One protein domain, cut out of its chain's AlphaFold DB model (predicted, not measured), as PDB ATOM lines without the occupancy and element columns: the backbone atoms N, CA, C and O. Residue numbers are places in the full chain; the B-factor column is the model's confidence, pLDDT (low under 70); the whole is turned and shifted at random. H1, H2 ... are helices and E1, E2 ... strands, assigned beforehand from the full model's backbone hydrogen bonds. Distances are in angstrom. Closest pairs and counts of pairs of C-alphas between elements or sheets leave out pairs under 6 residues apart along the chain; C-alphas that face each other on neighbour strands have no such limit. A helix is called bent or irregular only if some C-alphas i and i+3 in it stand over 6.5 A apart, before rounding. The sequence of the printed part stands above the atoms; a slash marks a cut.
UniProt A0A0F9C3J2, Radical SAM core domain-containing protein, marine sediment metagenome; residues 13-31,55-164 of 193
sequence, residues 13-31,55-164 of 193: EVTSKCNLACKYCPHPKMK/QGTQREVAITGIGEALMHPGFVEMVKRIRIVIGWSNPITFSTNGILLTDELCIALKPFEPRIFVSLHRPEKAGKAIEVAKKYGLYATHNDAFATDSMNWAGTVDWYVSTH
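Overview. This is residues 13 to 31 and 55 to 164 of the 193 residues of the protein "Radical SAM core domain-containing protein" of marine sediment metagenome (UniProt A0A0F9C3J2). A small parallel sheet of three strands, in the order E1, E2, E3, has H3 over one face, while H1 and H2 run side by side at one end of the domain. The opposite end holds short H4 and two unnamed stretches, residues 20 to 31 and 149 to 164. The printed part has 129 residues, in the order H1 E1 H2 E2 H3 E3 H4; its class is mixed, helices and strands, with under half of the residues in named elements. It is compact, with a radius of gyration of the C-alphas of 15.2 A and spans of 41 by 38 by 26 A.

Arrangement. Residues 61 to 62 pair in parallel with residues 92 to 93 of E1 (residues 92 to 96). H1 (75 to 86) only grazes the sheet, and touches H2 (103 to 112) at a shallow tilt of 14 degrees, the C-alphas of Lys 80 and Phe 112 being closest at 6.1 A. E2 (115 to 119) is parallel to E1, with N 117 and O 94 2.9 A apart, and to E3 (139 to 143), with N 140 and O 116 2.9 A apart. H3 (123 to 135) is on the sheet at a height of 8.8 A, over E2 and E3, in two layers, helix on one face; its closest C-alphas to E3 are Ala 133 and Tyr 139, 4.7 A. E1, H2, E2 and E2, H3, E3 are strand-helix-strand units, parallel neighbours joined through a helix, with right-handed crossovers. H2 and H3 only just touch, only at their ends, with 3 pairs of C-alphas within 8 A, Asp 103 and Val 132 closest at 6.2 A. H4 (145 to 148) is apart from H3. Every O i to N i+4 pair is within hydrogen-bond range in H1, 4 of 6 in H2 and 8 of 9 in H3; H4 is too short for one.

Along the chain. H1 begins at C-alpha 75 (4.643, 20.187, 27.911) and is 16.5 A long; H2 is 15.1 A, H3 18.2 A. H2 is irregular, but only just: C-alphas 108 and 111 are 6.9 A apart. E1, E2 and E3 have 5 residues each. H4 ends at C-alpha 148 (-4.312, 11.332, 1.494).

Size, cuts and confidence. The C-alphas farthest apart, of Gln 55 and Glu 124, are 43.3 A apart. Residues 32 to 54 are not printed, and C-alphas 31 and 55 are 36.3 A apart across the cut. No link between named elements is long. Mean pLDDT of the printed part is 95.9; residue 164 alone is under 70.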
ATOM      1  N   GLU A  13       0.176  10.032  25.133       97.88
ATOM      2  CA  GLU A  13      -0.844  11.084  25.103       97.88
ATOM      3  C   GLU A  13      -0.815  11.885  26.410       97.88
ATOM      4  O   GLU A  13      -1.419  11.496  27.407       97.88
ATOM      5  N   VAL A  14      -0.132  13.028  26.408       98.38
ATOM      6  CA  VAL A  14      -0.038  13.904  27.593       98.38
ATOM      7  C   VAL A  14      -1.309  14.714  27.844       98.38
ATOM      8  O   VAL A  14      -1.548  15.184  28.953       98.38
ATOM      9  N   THR A  15      -2.164  14.882  26.838       98.31
ATOM     10  CA  THR A  15      -3.489  15.467  27.022       98.31
ATOM     11  C   THR A  15      -4.455  15.020  25.939       98.31
ATOM     12  O   THR A  15      -4.089  14.871  24.778       98.31
ATOM     13  N   SER A  16      -5.715  14.867  26.332       97.31
ATOM     14  CA  SER A  16      -6.839  14.619  25.434       97.31
ATOM     15  C   SER A  16      -7.665  15.871  25.147       97.31
ATOM     16  O   SER A  16      -8.720  15.800  24.514       97.31
ATOM     17  N   LYS A  17      -7.227  17.047  25.605       98.12
ATOM     18  CA  LYS A  17      -7.817  18.321  25.183       98.12
ATOM     19  C   LYS A  17      -7.282  18.698  23.804       98.12
ATOM     20  O   LYS A  17      -6.141  18.401  23.483       98.12
ATOM     21  N   CYS A  18      -8.123  19.332  22.995       98.06
ATOM     22  CA  CYS A  18      -7.742  19.896  21.704       98.06
ATOM     23  C   CYS A  18      -8.503  21.207  21.507       98.06
ATOM     24  O   CYS A  18      -9.668  21.304  21.899       98.06
ATOM     25  N   ASN A  19      -7.846  22.196  20.909       97.56
ATOM     26  CA  ASN A  19      -8.414  23.497  20.555       97.56
ATOM     27  C   ASN A  19      -9.045  23.501  19.149       97.56
ATOM     28  O   ASN A  19      -9.472  24.548  18.669       97.56
ATOM     29  N   LEU A  20      -9.119  22.337  18.498       97.12
ATOM     30  CA  LEU A  20      -9.812  22.121  17.233       97.12
ATOM     31  C   LEU A  20     -10.917  21.071  17.371       97.12
ATOM     32  O   LEU A  20     -10.895  20.218  18.258       97.12
ATOM     33  N   ALA A  21     -11.865  21.116  16.436       95.44
ATOM     34  CA  ALA A  21     -12.942  20.142  16.279       95.44
ATOM     35  C   ALA A  21     -13.031  19.684  14.812       95.44
ATOM     36  O   ALA A  21     -14.032  19.901  14.129       95.44
ATOM     37  N   CYS A  22     -11.938  19.118  14.291       94.94
ATOM     38  CA  CYS A  22     -11.851  18.682  12.896       94.94
ATOM     39  C   CYS A  22     -12.911  17.613  12.577       94.94
ATOM     40  O   CYS A  22     -13.072  16.664  13.343       94.94
ATOM     41  N   LYS A  23     -13.583  17.725  11.423       92.75
ATOM     42  CA  LYS A  23     -14.685  16.822  11.035       92.75
ATOM     43  C   LYS A  23     -14.262  15.350  10.876       92.75
ATOM     44  O   LYS A  23     -15.040  14.469  11.218       92.75
ATOM     45  N   TYR A  24     -13.030  15.090  10.433       92.62
ATOM     46  CA  TYR A  24     -12.451  13.739  10.313       92.62
ATOM     47  C   TYR A  24     -11.868  13.175  11.606       92.62
ATOM     48  O   TYR A  24     -11.385  12.046  11.628       92.62
ATOM     49  N   CYS A  25     -11.810  13.968  12.674       94.38
ATOM     50  CA  CYS A  25     -11.193  13.535  13.916       94.38
ATOM     51  C   CYS A  25     -12.257  12.903  14.823       94.38
ATOM     52  O   CYS A  25     -13.329  13.486  14.984       94.38
ATOM     53  N   PRO A  26     -11.982  11.767  15.488       94.50
ATOM     54  CA  PRO A  26     -12.924  11.182  16.440       94.50
ATOM     55  C   PRO A  26     -13.038  12.011  17.729       94.50
ATOM     56  O   PRO A  26     -13.997  11.842  18.481       94.50
ATOM     57  N   HIS A  27     -12.085  12.918  17.999       95.75
ATOM     58  CA  HIS A  27     -11.980  13.697  19.241       95.75
ATOM     59  C   HIS A  27     -13.281  14.377  19.696       95.75
ATOM     60  O   HIS A  27     -13.614  14.256  20.881       95.75
ATOM     61  N   PRO A  28     -14.059  15.066  18.834       93.81
ATOM     62  CA  PRO A  28     -15.306  15.703  19.258       93.81
ATOM     63  C   PRO A  28     -16.361  14.701  19.741       93.81
ATOM     64  O   PRO A  28     -17.163  15.046  20.598       93.81
ATOM     65  N   LYS A  29     -16.327  13.462  19.232       91.94
ATOM     66  CA  LYS A  29     -17.297  12.398  19.528       91.94
ATOM     67  C   LYS A  29     -16.847  11.440  20.636       91.94
ATOM     68  O   LYS A  29     -17.613  10.566  21.041       91.94
ATOM     69  N   MET A  30     -15.615  11.564  21.134       91.81
ATOM     70  CA  MET A  30     -15.124  10.701  22.209       91.81
ATOM     71  C   MET A  30     -15.909  10.933  23.504       91.81
ATOM     72  O   MET A  30     -16.035  12.063  23.966       91.81
ATOM     73  N   LYS A  31     -16.364   9.841  24.131       91.69
ATOM     74  CA  LYS A  31     -17.107   9.874  25.404       91.69
ATOM     75  C   LYS A  31     -16.212   9.992  26.641       91.69
ATOM     76  O   LYS A  31     -16.688  10.357  27.711       91.69
ATOM     77  N   GLN A  55      16.618  -2.401  28.225       96.94
ATOM     78  CA  GLN A  55      16.504  -3.572  27.346       96.94
ATOM     79  C   GLN A  55      17.018  -3.317  25.914       96.94
ATOM     80  O   GLN A  55      17.076  -4.240  25.103       96.94
ATOM     81  N   GLY A  56      17.355  -2.072  25.559       96.75
ATOM     82  CA  GLY A  56      17.830  -1.702  24.224       96.75
ATOM     83  C   GLY A  56      16.767  -1.769  23.121       96.75
ATOM     84  O   GLY A  56      17.113  -1.745  21.935       96.75
ATOM     85  N   THR A  57      15.483  -1.861  23.481       96.81
ATOM     86  CA  THR A  57      14.351  -2.004  22.551       96.81
ATOM     87  C   THR A  57      13.612  -0.692  22.291       96.81
ATOM     88  O   THR A  57      12.927  -0.562  21.274       96.81
ATOM     89  N   GLN A  58      13.761   0.298  23.169       97.81
ATOM     90  CA  GLN A  58      13.223   1.639  22.960       97.81
ATOM     91  C   GLN A  58      14.032   2.375  21.877       97.81
ATOM     92  O   GLN A  58      15.262   2.375  21.896       97.81
ATOM     93  N   ARG A  59      13.337   2.988  20.909       96.31
ATOM     94  CA  ARG A  59      13.960   3.674  19.757       96.31
ATOM     95  C   ARG A  59      13.511   5.114  19.571       96.31
ATOM     96  O   ARG A  59      14.265   5.914  19.046       96.31
ATOM     97  N   GLU A  60      12.298   5.451  19.981       97.25
ATOM     98  CA  GLU A  60      11.748   6.804  19.880       97.25
ATOM     99  C   GLU A  60      10.707   7.018  20.970       97.25
ATOM    100  O   GLU A  60      10.165   6.043  21.485       97.25
ATOM    101  N   VAL A  61      10.379   8.269  21.282       98.31
ATOM    102  CA  VAL A  61       9.173   8.601  22.052       98.31
ATOM    103  C   VAL A  61       8.398   9.692  21.321       98.31
ATOM    104  O   VAL A  61       8.906  10.796  21.128       98.31
ATOM    105  N   ALA A  62       7.157   9.382  20.944       98.12
ATOM    106  CA  ALA A  62       6.220  10.315  20.335       98.12
ATOM    107  C   ALA A  62       5.239  10.870  21.380       98.12
ATOM    108  O   ALA A  62       4.437  10.131  21.951       98.12
ATOM    109  N   ILE A  63       5.245  12.179  21.613       97.50
ATOM    110  CA  ILE A  63       4.332  12.857  22.546       97.50
ATOM    111  C   ILE A  63       3.077  13.305  21.790       97.50
ATOM    112  O   ILE A  63       2.793  14.492  21.637       97.50
ATOM    113  N   THR A  64       2.350  12.327  21.261       94.38
ATOM    114  CA  THR A  64       1.179  12.520  20.399       94.38
ATOM    115  C   THR A  64      -0.001  11.718  20.947       94.38
ATOM    116  O   THR A  64       0.159  10.744  21.678       94.38
ATOM    117  N   GLY A  65      -1.222  12.103  20.596       92.19
ATOM    118  CA  GLY A  65      -2.450  11.429  21.011       92.19
ATOM    119  C   GLY A  65      -3.653  11.927  20.231       92.19
ATOM    120  O   GLY A  65      -3.510  12.668  19.260       92.19
ATOM    121  N   ILE A  66      -4.848  11.547  20.677       94.00
ATOM    122  CA  ILE A  66      -6.095  12.149  20.208       94.00
ATOM    123  C   ILE A  66      -6.358  13.383  21.083       94.00
ATOM    124  O   ILE A  66      -7.108  13.339  22.060       94.00
ATOM    125  N   GLY A  67      -5.687  14.478  20.724       96.31
ATOM    126  CA  GLY A  67      -5.622  15.747  21.449       96.31
ATOM    127  C   GLY A  67      -4.646  16.718  20.769       96.31
ATOM    128  O   GLY A  67      -4.162  16.441  19.676       96.31
ATOM    129  N   GLU A  68      -4.342  17.839  21.421       98.12
ATOM    130  CA  GLU A  68      -3.266  18.764  21.040       98.12
ATOM    131  C   GLU A  68      -2.243  18.815  22.176       98.12
ATOM    132  O   GLU A  68      -2.520  19.368  23.242       98.12
ATOM    133  N   ALA A  69      -1.063  18.230  21.956       98.19
ATOM    134  CA  ALA A  69      -0.051  18.062  22.997       98.19
ATOM    135  C   ALA A  69       0.388  19.401  23.613       98.19
ATOM    136  O   ALA A  69       0.574  19.488  24.829       98.19
ATOM    137  N   LEU A  70       0.447  20.463  22.797       98.56
ATOM    138  CA  LEU A  70       0.831  21.805  23.235       98.56
ATOM    139  C   LEU A  70      -0.191  22.477  24.166       98.56
ATOM    140  O   LEU A  70       0.117  23.501  24.767       98.56
ATOM    141  N   MET A  71      -1.391  21.910  24.342       98.44
ATOM    142  CA  MET A  71      -2.333  22.380  25.365       98.44
ATOM    143  C   MET A  71      -1.938  21.962  26.784       98.44
ATOM    144  O   MET A  71      -2.542  22.443  27.744       98.44
ATOM    145  N   HIS A  72      -0.994  21.031  26.948       98.44
ATOM    146  CA  HIS A  72      -0.560  20.618  28.273       98.44
ATOM    147  C   HIS A  72       0.361  21.688  28.895       98.44
ATOM    148  O   HIS A  72       1.432  21.948  28.348       98.44
ATOM    149  N   PRO A  73       0.033  22.264  30.069       97.81
ATOM    150  CA  PRO A  73       0.808  23.373  30.642       97.81
ATOM    151  C   PRO A  73       2.255  22.989  30.995       97.81
ATOM    152  O   PRO A  73       3.150  23.822  30.959       97.81
ATOM    153  N   GLY A  74       2.499  21.712  31.300       98.06
ATOM    154  CA  GLY A  74       3.834  21.166  31.568       98.06
ATOM    155  C   GLY A  74       4.564  20.590  30.349       98.06
ATOM    156  O   GLY A  74       5.501  19.824  30.545       98.06
ATOM    157  N   PHE A  75       4.126  20.867  29.112       98.62
ATOM    158  CA  PHE A  75       4.643  20.187  27.911       98.62
ATOM    159  C   PHE A  75       6.172  20.276  27.762       98.62
ATOM    160  O   PHE A  75       6.827  19.261  27.538       98.62
ATOM    161  N   VAL A  76       6.759  21.464  27.944       98.75
ATOM    162  CA  VAL A  76       8.216  21.661  27.820       98.75
ATOM    163  C   VAL A  76       8.985  20.830  28.850       98.75
ATOM    164  O   VAL A  76       9.948  20.148  28.500       98.75
ATOM    165  N   GLU A  77       8.541  20.823  30.110       98.81
ATOM    166  CA  GLU A  77       9.183  20.008  31.149       98.81
ATOM    167  C   GLU A  77       9.016  18.510  30.848       98.81
ATOM    168  O   GLU A  77       9.954  17.743  31.033       98.81
ATOM    169  N   MET A  78       7.881  18.074  30.291       98.81
ATOM    170  CA  MET A  78       7.716  16.683  29.848       98.81
ATOM    171  C   MET A  78       8.726  16.302  28.757       98.81
ATOM    172  O   MET A  78       9.374  15.261  28.868       98.81
ATOM    173  N   VAL A  79       8.925  17.153  27.743       98.81
ATOM    174  CA  VAL A  79       9.933  16.938  26.686       98.81
ATOM    175  C   VAL A  79      11.337  16.819  27.283       98.81
ATOM    176  O   VAL A  79      12.069  15.882  26.964       98.81
ATOM    177  N   LYS A  80      11.696  17.719  28.205       98.81
ATOM    178  CA  LYS A  80      12.970  17.673  28.930       98.81
ATOM    179  C   LYS A  80      13.161  16.357  29.683       98.81
ATOM    180  O   LYS A  80      14.209  15.726  29.564       98.81
ATOM    181  N   ARG A  81      12.154  15.919  30.445       98.75
ATOM    182  CA  ARG A  81      12.215  14.668  31.220       98.75
ATOM    183  C   ARG A  81      12.351  13.449  30.311       98.75
ATOM    184  O   ARG A  81      13.132  12.558  30.628       98.75
ATOM    185  N   ILE A  82      11.670  13.436  29.164       98.62
ATOM    186  CA  ILE A  82      11.847  12.386  28.152       98.62
ATOM    187  C   ILE A  82      13.281  12.389  27.624       98.62
ATOM    188  O   ILE A  82      13.903  11.330  27.598       98.62
ATOM    189  N   ARG A  83      13.837  13.554  27.260       98.56
ATOM    190  CA  ARG A  83      15.214  13.660  26.746       98.56
ATOM    191  C   ARG A  83      16.238  13.099  27.725       98.56
ATOM    192  O   ARG A  83      17.127  12.362  27.309       98.56
ATOM    193  N   ILE A  84      16.083  13.404  29.012       98.44
ATOM    194  CA  ILE A  84      16.943  12.868  30.077       98.44
ATOM    195  C   ILE A  84      16.891  11.333  30.108       98.44
ATOM    196  O   ILE A  84      17.923  10.697  30.299       98.44
ATOM    197  N   VAL A  85      15.714  10.730  29.909       98.19
ATOM    198  CA  VAL A  85      15.536   9.270  29.971       98.19
ATOM    199  C   VAL A  85      16.050   8.564  28.717       98.19
ATOM    200  O   VAL A  85      16.702   7.531  28.833       98.19
ATOM    201  N   ILE A  86      15.755   9.085  27.523       97.81
ATOM    202  CA  ILE A  86      16.055   8.373  26.266       97.81
ATOM    203  C   ILE A  86      17.420   8.729  25.660       97.81
ATOM    204  O   ILE A  86      17.849   8.096  24.692       97.81
ATOM    205  N   GLY A  87      18.097   9.741  26.208       97.81
ATOM    206  CA  GLY A  87      19.366  10.253  25.698       97.81
ATOM    207  C   GLY A  87      19.234  10.950  24.342       97.81
ATOM    208  O   GLY A  87      18.136  11.214  23.854       97.81
ATOM    209  N   TRP A  88      20.366  11.275  23.722       97.62
ATOM    210  CA  TRP A  88      20.423  12.033  22.460       97.62
ATOM    211  C   TRP A  88      20.374  11.158  21.207       97.62
ATOM    212  O   TRP A  88      19.963  11.622  20.149       97.62
ATOM    213  N   SER A  89      20.720   9.876  21.334       97.06
ATOM    214  CA  SER A  89      20.723   8.923  20.217       97.06
ATOM    215  C   SER A  89      19.321   8.536  19.736       97.06
ATOM    216  O   SER A  89      19.179   8.009  18.637       97.06
ATOM    217  N   ASN A  90      18.284   8.787  20.544       97.69
ATOM    218  CA  ASN A  90      16.899   8.450  20.225       97.69
ATOM    219  C   ASN A  90      16.069   9.722  19.991       97.69
ATOM    220  O   ASN A  90      16.164  10.674  20.772       97.69
ATOM    221  N   PRO A  91      15.238   9.786  18.938       98.00
ATOM    222  CA  PRO A  91      14.397  10.944  18.677       98.00
ATOM    223  C   PRO A  91      13.238  11.081  19.672       98.00
ATOM    224  O   PRO A  91      12.580  10.110  20.051       98.00
ATOM    225  N   ILE A  92      12.939  12.338  20.003       98.62
ATOM    226  CA  ILE A  92      11.644  12.761  20.538       98.62
ATOM    227  C   ILE A  92      10.862  13.344  19.373       98.62
ATOM    228  O   ILE A  92      11.388  14.184  18.641       98.62
ATOM    229  N   THR A  93       9.615  12.926  19.203       98.62
ATOM    230  CA  THR A  93       8.725  13.478  18.182       98.62
ATOM    231  C   THR A  93       7.435  13.972  18.819       98.62
ATOM    232  O   THR A  93       7.017  13.480  19.866       98.62
ATOM    233  N   PHE A  94       6.783  14.958  18.211       98.56
ATOM    234  CA  PHE A  94       5.386  15.255  18.518       98.56
ATOM    235  C   PHE A  94       4.682  15.856  17.310       98.56
ATOM    236  O   PHE A  94       5.307  16.485  16.452       98.56
ATOM    237  N   SER A  95       3.370  15.656  17.263       97.94
ATOM    238  CA  SER A  95       2.488  16.251  16.267       97.94
ATOM    239  C   SER A  95       1.727  17.421  16.882       97.94
ATOM    240  O   SER A  95       1.254  17.325  18.012       97.94
ATOM    241  N   THR A  96       1.577  18.507  16.133       98.38
ATOM    242  CA  THR A  96       0.776  19.667  16.543       98.38
ATOM    243  C   THR A  96      -0.042  20.202  15.378       98.38
ATOM    244  O   THR A  96       0.388  20.157  14.225       98.38
ATOM    245  N   ASN A  97      -1.218  20.757  15.663       97.88
ATOM    246  CA  ASN A  97      -1.983  21.540  14.695       97.88
ATOM    247  C   ASN A  97      -1.372  22.928  14.414       97.88
ATOM    248  O   ASN A  97      -1.852  23.649  13.538       97.88
ATOM    249  N   GLY A  98      -0.326  23.307  15.156       97.88
ATOM    250  CA  GLY A  98       0.475  24.504  14.920       97.88
ATOM    251  C   GLY A  98      -0.090  25.797  15.508       97.88
ATOM    252  O   GLY A  98       0.629  26.787  15.558       97.88
ATOM    253  N   ILE A  99      -1.330  25.826  16.011       98.31
ATOM    254  CA  ILE A  99      -1.944  27.062  16.537       98.31
ATOM    255  C   ILE A  99      -1.187  27.608  17.754       98.31
ATOM    256  O   ILE A  99      -1.107  28.821  17.926       98.31
ATOM    257  N   LEU A 100      -0.650  26.718  18.591       98.38
ATOM    258  CA  LEU A 100       0.074  27.066  19.819       98.38
ATOM    259  C   LEU A 100       1.597  27.069  19.640       98.38
ATOM    260  O   LEU A 100       2.325  27.249  20.614       98.38
ATOM    261  N   LEU A 101       2.092  26.839  18.422       98.44
ATOM    262  CA  LEU A 101       3.523  26.778  18.159       98.44
ATOM    263  C   LEU A 101       4.067  28.184  17.878       98.44
ATOM    264  O   LEU A 101       3.957  28.689  16.761       98.44
ATOM    265  N   THR A 102       4.631  28.812  18.907       98.56
ATOM    266  CA  THR A 102       5.210  30.163  18.842       98.56
ATOM    267  C   THR A 102       6.737  30.132  18.865       98.56
ATOM    268  O   THR A 102       7.348  29.108  19.183       98.56
ATOM    269  N   ASP A 103       7.364  31.270  18.556       98.69
ATOM    270  CA  ASP A 103       8.808  31.458  18.693       98.69
ATOM    271  C   ASP A 103       9.297  31.150  20.115       98.69
ATOM    272  O   ASP A 103      10.262  30.408  20.281       98.69
ATOM    273  N   GLU A 104       8.606  31.651  21.143       98.62
ATOM    274  CA  GLU A 104       8.964  31.440  22.550       98.62
ATOM    275  C   GLU A 104       8.941  29.954  22.914       98.62
ATOM    276  O   GLU A 104       9.851  29.450  23.577       98.62
ATOM    277  N   LEU A 105       7.923  29.229  22.441       98.69
ATOM    278  CA  LEU A 105       7.825  27.796  22.673       98.69
ATOM    279  C   LEU A 105       8.935  27.034  21.943       98.69
ATOM    280  O   LEU A 105       9.547  26.137  22.522       98.69
ATOM    281  N   CYS A 106       9.237  27.389  20.693       98.75
ATOM    282  CA  CYS A 106      10.344  26.775  19.964       98.75
ATOM    283  C   CYS A 106      11.702  27.060  20.620       98.75
ATOM    284  O   CYS A 106      12.521  26.147  20.698       98.75
ATOM    285  N   ILE A 107      11.929  28.265  21.152       98.81
ATOM    286  CA  ILE A 107      13.125  28.590  21.945       98.81
ATOM    287  C   ILE A 107      13.214  27.679  23.172       98.81
ATOM    288  O   ILE A 107      14.271  27.109  23.429       98.81
ATOM    289  N   ALA A 108      12.108  27.492  23.896       98.81
ATOM    290  CA  ALA A 108      12.070  26.639  25.082       98.81
ATOM    291  C   ALA A 108      12.284  25.145  24.767       98.81
ATOM    292  O   ALA A 108      12.850  24.414  25.577       98.81
ATOM    293  N   LEU A 109      11.845  24.683  23.593       98.81
ATOM    294  CA  LEU A 109      11.984  23.292  23.152       98.81
ATOM    295  C   LEU A 109      13.337  22.988  22.503       98.81
ATOM    296  O   LEU A 109      13.790  21.844  22.562       98.81
ATOM    297  N   LYS A 110      13.981  23.986  21.888       98.62
ATOM    298  CA  LYS A 110      15.226  23.826  21.126       98.62
ATOM    299  C   LYS A 110      16.331  23.076  21.881       98.62
ATOM    300  O   LYS A 110      16.907  22.179  21.271       98.62
ATOM    301  N   PRO A 111      16.585  23.326  23.181       98.69
ATOM    302  CA  PRO A 111      17.591  22.591  23.942       98.69
ATOM    303  C   PRO A 111      17.335  21.090  24.081       98.69
ATOM    304  O   PRO A 111      18.191  20.408  24.616       98.69
ATOM    305  N   PHE A 112      16.175  20.564  23.682       98.69
ATOM    306  CA  PHE A 112      15.858  19.134  23.762       98.69
ATOM    307  C   PHE A 112      15.715  18.481  22.385       98.69
ATOM    308  O   PHE A 112      15.427  17.285  22.309       98.69
ATOM    309  N   GLU A 113      15.891  19.262  21.316       98.50
ATOM    310  CA  GLU A 113      15.854  18.835  19.914       98.50
ATOM    311  C   GLU A 113      14.684  17.886  19.565       98.50
ATOM    312  O   GLU A 113      14.906  16.800  19.014       98.50
ATOM    313  N   PRO A 114      13.420  18.212  19.913       98.56
ATOM    314  CA  PRO A 114      12.293  17.429  19.436       98.56
ATOM    315  C   PRO A 114      12.066  17.669  17.940       98.56
ATOM    316  O   PRO A 114      12.228  18.775  17.428       98.56
ATOM    317  N   ARG A 115      11.616  16.629  17.246       98.62
ATOM    318  CA  ARG A 115      11.202  16.682  15.842       98.62
ATOM    319  C   ARG A 115       9.705  16.969  15.755       98.62
ATOM    320  O   ARG A 115       8.891  16.182  16.245       98.62
ATOM    321  N   ILE A 116       9.350  18.086  15.131       98.62
ATOM    322  CA  ILE A 116       7.979  18.600  15.087       98.62
ATOM    323  C   ILE A 116       7.305  18.197  13.779       98.62
ATOM    324  O   ILE A 116       7.774  18.541  12.691       98.62
ATOM    325  N   PHE A 117       6.174  17.510  13.904       98.50
ATOM    326  CA  PHE A 117       5.269  17.195  12.806       98.50
ATOM    327  C   PHE A 117       4.092  18.173  12.846       98.50
ATOM    328  O   PHE A 117       3.370  18.227  13.841       98.50
ATOM    329  N   VAL A 118       3.876  18.953  11.787       98.50
ATOM    330  CA  VAL A 118       2.781  19.941  11.759       98.50
ATOM    331  C   VAL A 118       1.614  19.426  10.923       98.50
ATOM    332  O   VAL A 118       1.735  19.227   9.718       98.50
ATOM    333  N   SER A 119       0.457  19.218  11.539       97.38
ATOM    334  CA  SER A 119      -0.733  18.747  10.831       97.38
ATOM    335  C   SER A 119      -1.410  19.874  10.048       97.38
ATOM    336  O   SER A 119      -1.727  20.925  10.606       97.38
ATOM    337  N   LEU A 120      -1.744  19.634   8.776       97.31
ATOM    338  CA  LEU A 120      -2.368  20.624   7.883       97.31
ATOM    339  C   LEU A 120      -3.883  20.787   8.100       97.31
ATOM    340  O   LEU A 120      -4.636  21.102   7.185       97.31
ATOM    341  N   HIS A 121      -4.349  20.589   9.332       95.12
ATOM    342  CA  HIS A 121      -5.766  20.638   9.698       95.12
ATOM    343  C   HIS A 121      -6.405  22.015   9.452       95.12
ATOM    344  O   HIS A 121      -7.595  22.111   9.156       95.12
ATOM    345  N   ARG A 122      -5.601  23.073   9.603       96.12
ATOM    346  CA  ARG A 122      -5.915  24.473   9.304       96.12
ATOM    347  C   ARG A 122      -4.706  25.054   8.568       96.12
ATOM    348  O   ARG A 122      -3.813  25.587   9.235       96.12
ATOM    349  N   PRO A 123      -4.595  24.879   7.239       95.19
ATOM    350  CA  PRO A 123      -3.380  25.218   6.496       95.19
ATOM    351  C   PRO A 123      -2.965  26.685   6.678       95.19
ATOM    352  O   PRO A 123      -1.776  26.984   6.767       95.19
ATOM    353  N   GLU A 124      -3.926  27.594   6.864       94.56
ATOM    354  CA  GLU A 124      -3.690  29.016   7.120       94.56
ATOM    355  C   GLU A 124      -2.991  29.311   8.463       94.56
ATOM    356  O   GLU A 124      -2.416  30.388   8.649       94.56
ATOM    357  N   LYS A 125      -3.041  28.371   9.416       97.06
ATOM    358  CA  LYS A 125      -2.312  28.425  10.695       97.06
ATOM    359  C   LYS A 125      -1.071  27.536  10.663       97.06
ATOM    360  O   LYS A 125       0.000  27.979  11.069       97.06
ATOM    361  N   ALA A 126      -1.206  26.327  10.124       97.38
ATOM    362  CA  ALA A 126      -0.132  25.350  10.022       97.38
ATOM    363  C   ALA A 126       1.058  25.883   9.210       97.38
ATOM    364  O   ALA A 126       2.194  25.717   9.637       97.38
ATOM    365  N   GLY A 127       0.816  26.598   8.104       97.75
ATOM    366  CA  GLY A 127       1.889  27.193   7.300       97.75
ATOM    367  C   GLY A 127       2.788  28.136   8.108       97.75
ATOM    368  O   GLY A 127       4.007  28.030   8.043       97.75
ATOM    369  N   LYS A 128       2.200  28.994   8.953       97.81
ATOM    370  CA  LYS A 128       2.968  29.886   9.841       97.81
ATOM    371  C   LYS A 128       3.778  29.097  10.871       97.81
ATOM    372  O   LYS A 128       4.950  29.389  11.079       97.81
ATOM    373  N   ALA A 129       3.168  28.079  11.474       98.31
ATOM    374  CA  ALA A 129       3.828  27.217  12.451       98.31
ATOM    375  C   ALA A 129       5.014  26.440  11.852       98.31
ATOM    376  O   ALA A 129       6.036  26.271  12.511       98.31
ATOM    377  N   ILE A 130       4.905  25.998  10.594       98.69
ATOM    378  CA  ILE A 130       5.998  25.339   9.869       98.69
ATOM    379  C   ILE A 130       7.199  26.278   9.741       98.69
ATOM    380  O   ILE A 130       8.318  25.867  10.043       98.69
ATOM    381  N   GLU A 131       6.986  27.533   9.343       98.56
ATOM    382  CA  GLU A 131       8.082  28.500   9.214       98.56
ATOM    383  C   GLU A 131       8.733  28.821  10.566       98.56
ATOM    384  O   GLU A 131       9.960  28.875  10.659       98.56
ATOM    385  N   VAL A 132       7.940  28.920  11.639       98.62
ATOM    386  CA  VAL A 132       8.468  29.030  13.010       98.62
ATOM    387  C   VAL A 132       9.329  27.807  13.350       98.62
ATOM    388  O   VAL A 132      10.485  27.955  13.737       98.62
ATOM    389  N   ALA A 133       8.836  26.585  13.144       98.69
ATOM    390  CA  ALA A 133       9.597  25.370  13.440       98.69
ATOM    391  C   ALA A 133      10.893  25.257  12.611       98.69
ATOM    392  O   ALA A 133      11.929  24.845  13.143       98.69
ATOM    393  N   LYS A 134      10.863  25.644  11.326       98.75
ATOM    394  CA  LYS A 134      12.040  25.681  10.439       98.75
ATOM    395  C   LYS A 134      13.089  26.667  10.938       98.75
ATOM    396  O   LYS A 134      14.257  26.296  11.019       98.75
ATOM    397  N   LYS A 135      12.679  27.877  11.336       98.69
ATOM    398  CA  LYS A 135      13.568  28.916  11.886       98.69
ATOM    399  C   LYS A 135      14.427  28.398  13.046       98.69
ATOM    400  O   LYS A 135      15.583  28.792  13.172       98.69
ATOM    401  N   TYR A 136      13.892  27.498  13.873       98.62
ATOM    402  CA  TYR A 136      14.621  26.915  15.007       98.62
ATOM    403  C   TYR A 136      15.265  25.553  14.725       98.62
ATOM    404  O   TYR A 136      15.917  25.019  15.620       98.62
ATOM    405  N   GLY A 137      15.132  25.015  13.507       98.56
ATOM    406  CA  GLY A 137      15.671  23.704  13.129       98.56
ATOM    407  C   GLY A 137      14.918  22.519  13.744       98.56
ATOM    408  O   GLY A 137      15.481  21.439  13.868       98.56
ATOM    409  N   LEU A 138      13.662  22.717  14.159       98.69
ATOM    410  CA  LEU A 138      12.844  21.699  14.831       98.69
ATOM    411  C   LEU A 138      11.805  21.054  13.906       98.69
ATOM    412  O   LEU A 138      11.195  20.043  14.254       98.69
ATOM    413  N   TYR A 139      11.579  21.629  12.725       98.75
ATOM    414  CA  TYR A 139      10.635  21.097  11.748       98.75
ATOM    415  C   TYR A 139      11.118  19.761  11.174       98.75
ATOM    416  O   TYR A 139      12.206  19.681  10.609       98.75
ATOM    417  N   ALA A 140      10.283  18.729  11.283       98.38
ATOM    418  CA  ALA A 140      10.539  17.429  10.675       98.38
ATOM    419  C   ALA A 140       9.785  17.279   9.353       98.38
ATOM    420  O   ALA A 140      10.392  17.081   8.307       98.38
ATOM    421  N   THR A 141       8.457  17.369   9.403       98.06
ATOM    422  CA  THR A 141       7.582  17.317   8.226       98.06
ATOM    423  C   THR A 141       6.169  17.786   8.602       98.06
ATOM    424  O   THR A 141       5.912  18.193   9.738       98.06
ATOM    425  N   HIS A 142       5.237  17.734   7.657       97.38
ATOM    426  CA  HIS A 142       3.818  17.965   7.880       97.38
ATOM    427  C   HIS A 142       3.009  16.670   7.737       97.38
ATOM    428  O   HIS A 142       3.504  15.666   7.232       97.38
ATOM    429  N   ASN A 143       1.767  16.688   8.225       94.19
ATOM    430  CA  ASN A 143       0.826  15.575   8.102       94.19
ATOM    431  C   ASN A 143      -0.445  16.022   7.366       94.19
ATOM    432  O   ASN A 143      -1.130  16.957   7.794       94.19
ATOM    433  N   ASP A 144      -0.757  15.316   6.286       95.19
ATOM    434  CA  ASP A 144      -1.923  15.470   5.416       95.19
ATOM    435  C   ASP A 144      -2.754  14.174   5.310       95.19
ATOM    436  O   ASP A 144      -3.702  14.105   4.528       95.19
ATOM    437  N   ALA A 145      -2.464  13.178   6.160       91.38
ATOM    438  CA  ALA A 145      -3.054  11.838   6.118       91.38
ATOM    439  C   ALA A 145      -4.585  11.847   6.231       91.38
ATOM    440  O   ALA A 145      -5.256  10.960   5.731       91.38
ATOM    441  N   PHE A 146      -5.184  12.876   6.835       90.06
ATOM    442  CA  PHE A 146      -6.644  13.011   6.868       90.06
ATOM    443  C   PHE A 146      -7.285  13.198   5.478       90.06
ATOM    444  O   PHE A 146      -8.502  13.041   5.354       90.06
ATOM    445  N   ALA A 147      -6.497  13.555   4.463       91.50
ATOM    446  CA  ALA A 147      -6.916  13.720   3.075       91.50
ATOM    447  C   ALA A 147      -6.310  12.651   2.149       91.50
ATOM    448  O   ALA A 147      -7.006  12.162   1.264       91.50
ATOM    449  N   THR A 148      -5.044  12.281   2.354       92.56
ATOM    450  CA  THR A 148      -4.312  11.332   1.494       92.56
ATOM    451  C   THR A 148      -4.531   9.873   1.914       92.56
ATOM    452  O   THR A 148      -4.861   9.033   1.079       92.56
ATOM    453  N   ASP A 149      -4.499   9.598   3.219       91.31
ATOM    454  CA  ASP A 149      -4.669   8.279   3.850       91.31
ATOM    455  C   ASP A 149      -5.840   8.292   4.849       91.31
ATOM    456  O   ASP A 149      -5.722   8.025   6.052       91.31
ATOM    457  N   SER A 150      -6.995   8.699   4.334       89.12
ATOM    458  CA  SER A 150      -8.176   8.992   5.130       89.12
ATOM    459  C   SER A 150      -8.890   7.721   5.604       89.12
ATOM    460  O   SER A 150      -9.046   6.743   4.869       89.12
ATOM    461  N   MET A 151      -9.362   7.750   6.854       88.56
ATOM    462  CA  MET A 151     -10.090   6.658   7.504       88.56
ATOM    463  C   MET A 151     -11.271   7.189   8.322       88.56
ATOM    464  O   MET A 151     -11.238   8.313   8.823       88.56
ATOM    465  N   ASN A 152     -12.292   6.355   8.530       87.38
ATOM    466  CA  ASN A 152     -13.509   6.728   9.265       87.38
ATOM    467  C   ASN A 152     -13.470   6.397  10.772       87.38
ATOM    468  O   ASN A 152     -14.505   6.434  11.443       87.38
ATOM    469  N   TRP A 153     -12.293   6.053  11.310       86.06
ATOM    470  CA  TRP A 153     -12.087   5.726  12.726       86.06
ATOM    471  C   TRP A 153     -13.102   4.706  13.264       86.06
ATOM    472  O   TRP A 153     -13.830   4.992  14.217       86.06
ATOM    473  N   ALA A 154     -13.175   3.531  12.629       85.88
ATOM    474  CA  ALA A 154     -14.130   2.468  12.963       85.88
ATOM    475  C   ALA A 154     -15.596   2.953  12.959       85.88
ATOM    476  O   ALA A 154     -16.378   2.626  13.849       85.88
ATOM    477  N   GLY A 155     -15.950   3.788  11.977       85.88
ATOM    478  CA  GLY A 155     -17.297   4.343  11.811       85.88
ATOM    479  C   GLY A 155     -17.666   5.448  12.803       85.88
ATOM    480  O   GLY A 155     -18.818   5.875  12.852       85.88
ATOM    481  N   THR A 156     -16.721   5.941  13.608       86.31
ATOM    482  CA  THR A 156     -17.018   7.026  14.553       86.31
ATOM    483  C   THR A 156     -17.145   8.378  13.861       86.31
ATOM    484  O   THR A 156     -17.853   9.247  14.369       86.31
ATOM    485  N   VAL A 157     -16.540   8.580  12.688       87.75
ATOM    486  CA  VAL A 157     -16.664   9.815  11.900       87.75
ATOM    487  C   VAL A 157     -17.278   9.535  10.534       87.75
ATOM    488  O   VAL A 157     -17.050   8.483   9.949       87.75
ATOM    489  N   ASP A 158     -18.055  10.498  10.044       89.69
ATOM    490  CA  ASP A 158     -18.561  10.498   8.673       89.69
ATOM    491  C   ASP A 158     -17.579  11.319   7.829       89.69
ATOM    492  O   ASP A 158     -17.562  12.553   7.889       89.69
ATOM    493  N   TRP A 159     -16.641  10.620   7.192       90.56
ATOM    494  CA  TRP A 159     -15.532  11.205   6.442       90.56
ATOM    495  C   TRP A 159     -15.164  10.318   5.252       90.56
ATOM    496  O   TRP A 159     -15.400   9.110   5.282       90.56
ATOM    497  N   TYR A 160     -14.558  10.917   4.225       88.94
ATOM    498  CA  TYR A 160     -14.001  10.185   3.089       88.94
ATOM    499  C   TYR A 160     -12.982   9.133   3.561       88.94
ATOM    500  O   TYR A 160     -12.253   9.358   4.529       88.94
ATOM    501  N   VAL A 161     -12.965   7.971   2.901       90.00
ATOM    502  CA  VAL A 161     -12.065   6.855   3.220       90.00
ATOM    503  C   VAL A 161     -11.316   6.447   1.960       90.00
ATOM    504  O   VAL A 161     -11.889   5.825   1.068       90.00
ATOM    505  N   SER A 162     -10.028   6.772   1.911       89.00
ATOM    506  CA  SER A 162      -9.088   6.312   0.882       89.00
ATOM    507  C   SER A 162      -8.263   5.116   1.346       89.00
ATOM    508  O   SER A 162      -7.809   4.326   0.522       89.00
ATOM    509  N   THR A 163      -8.091   4.929   2.658       81.62
ATOM    510  CA  THR A 163      -7.333   3.797   3.193       81.62
ATOM    511  C   THR A 163      -8.249   2.600   3.389       81.62
ATOM    512  O   THR A 163      -9.000   2.502   4.361       81.62
ATOM    513  N   HIS A 164      -8.175   1.639   2.476       66.12
ATOM    514  CA  HIS A 164      -8.785   0.332   2.683       66.12
ATOM    515  C   HIS A 164      -7.817  -0.502   3.517       66.12
ATOM    516  O   HIS A 164      -6.810  -0.997   3.013       66.12
TER     517      HIS A 164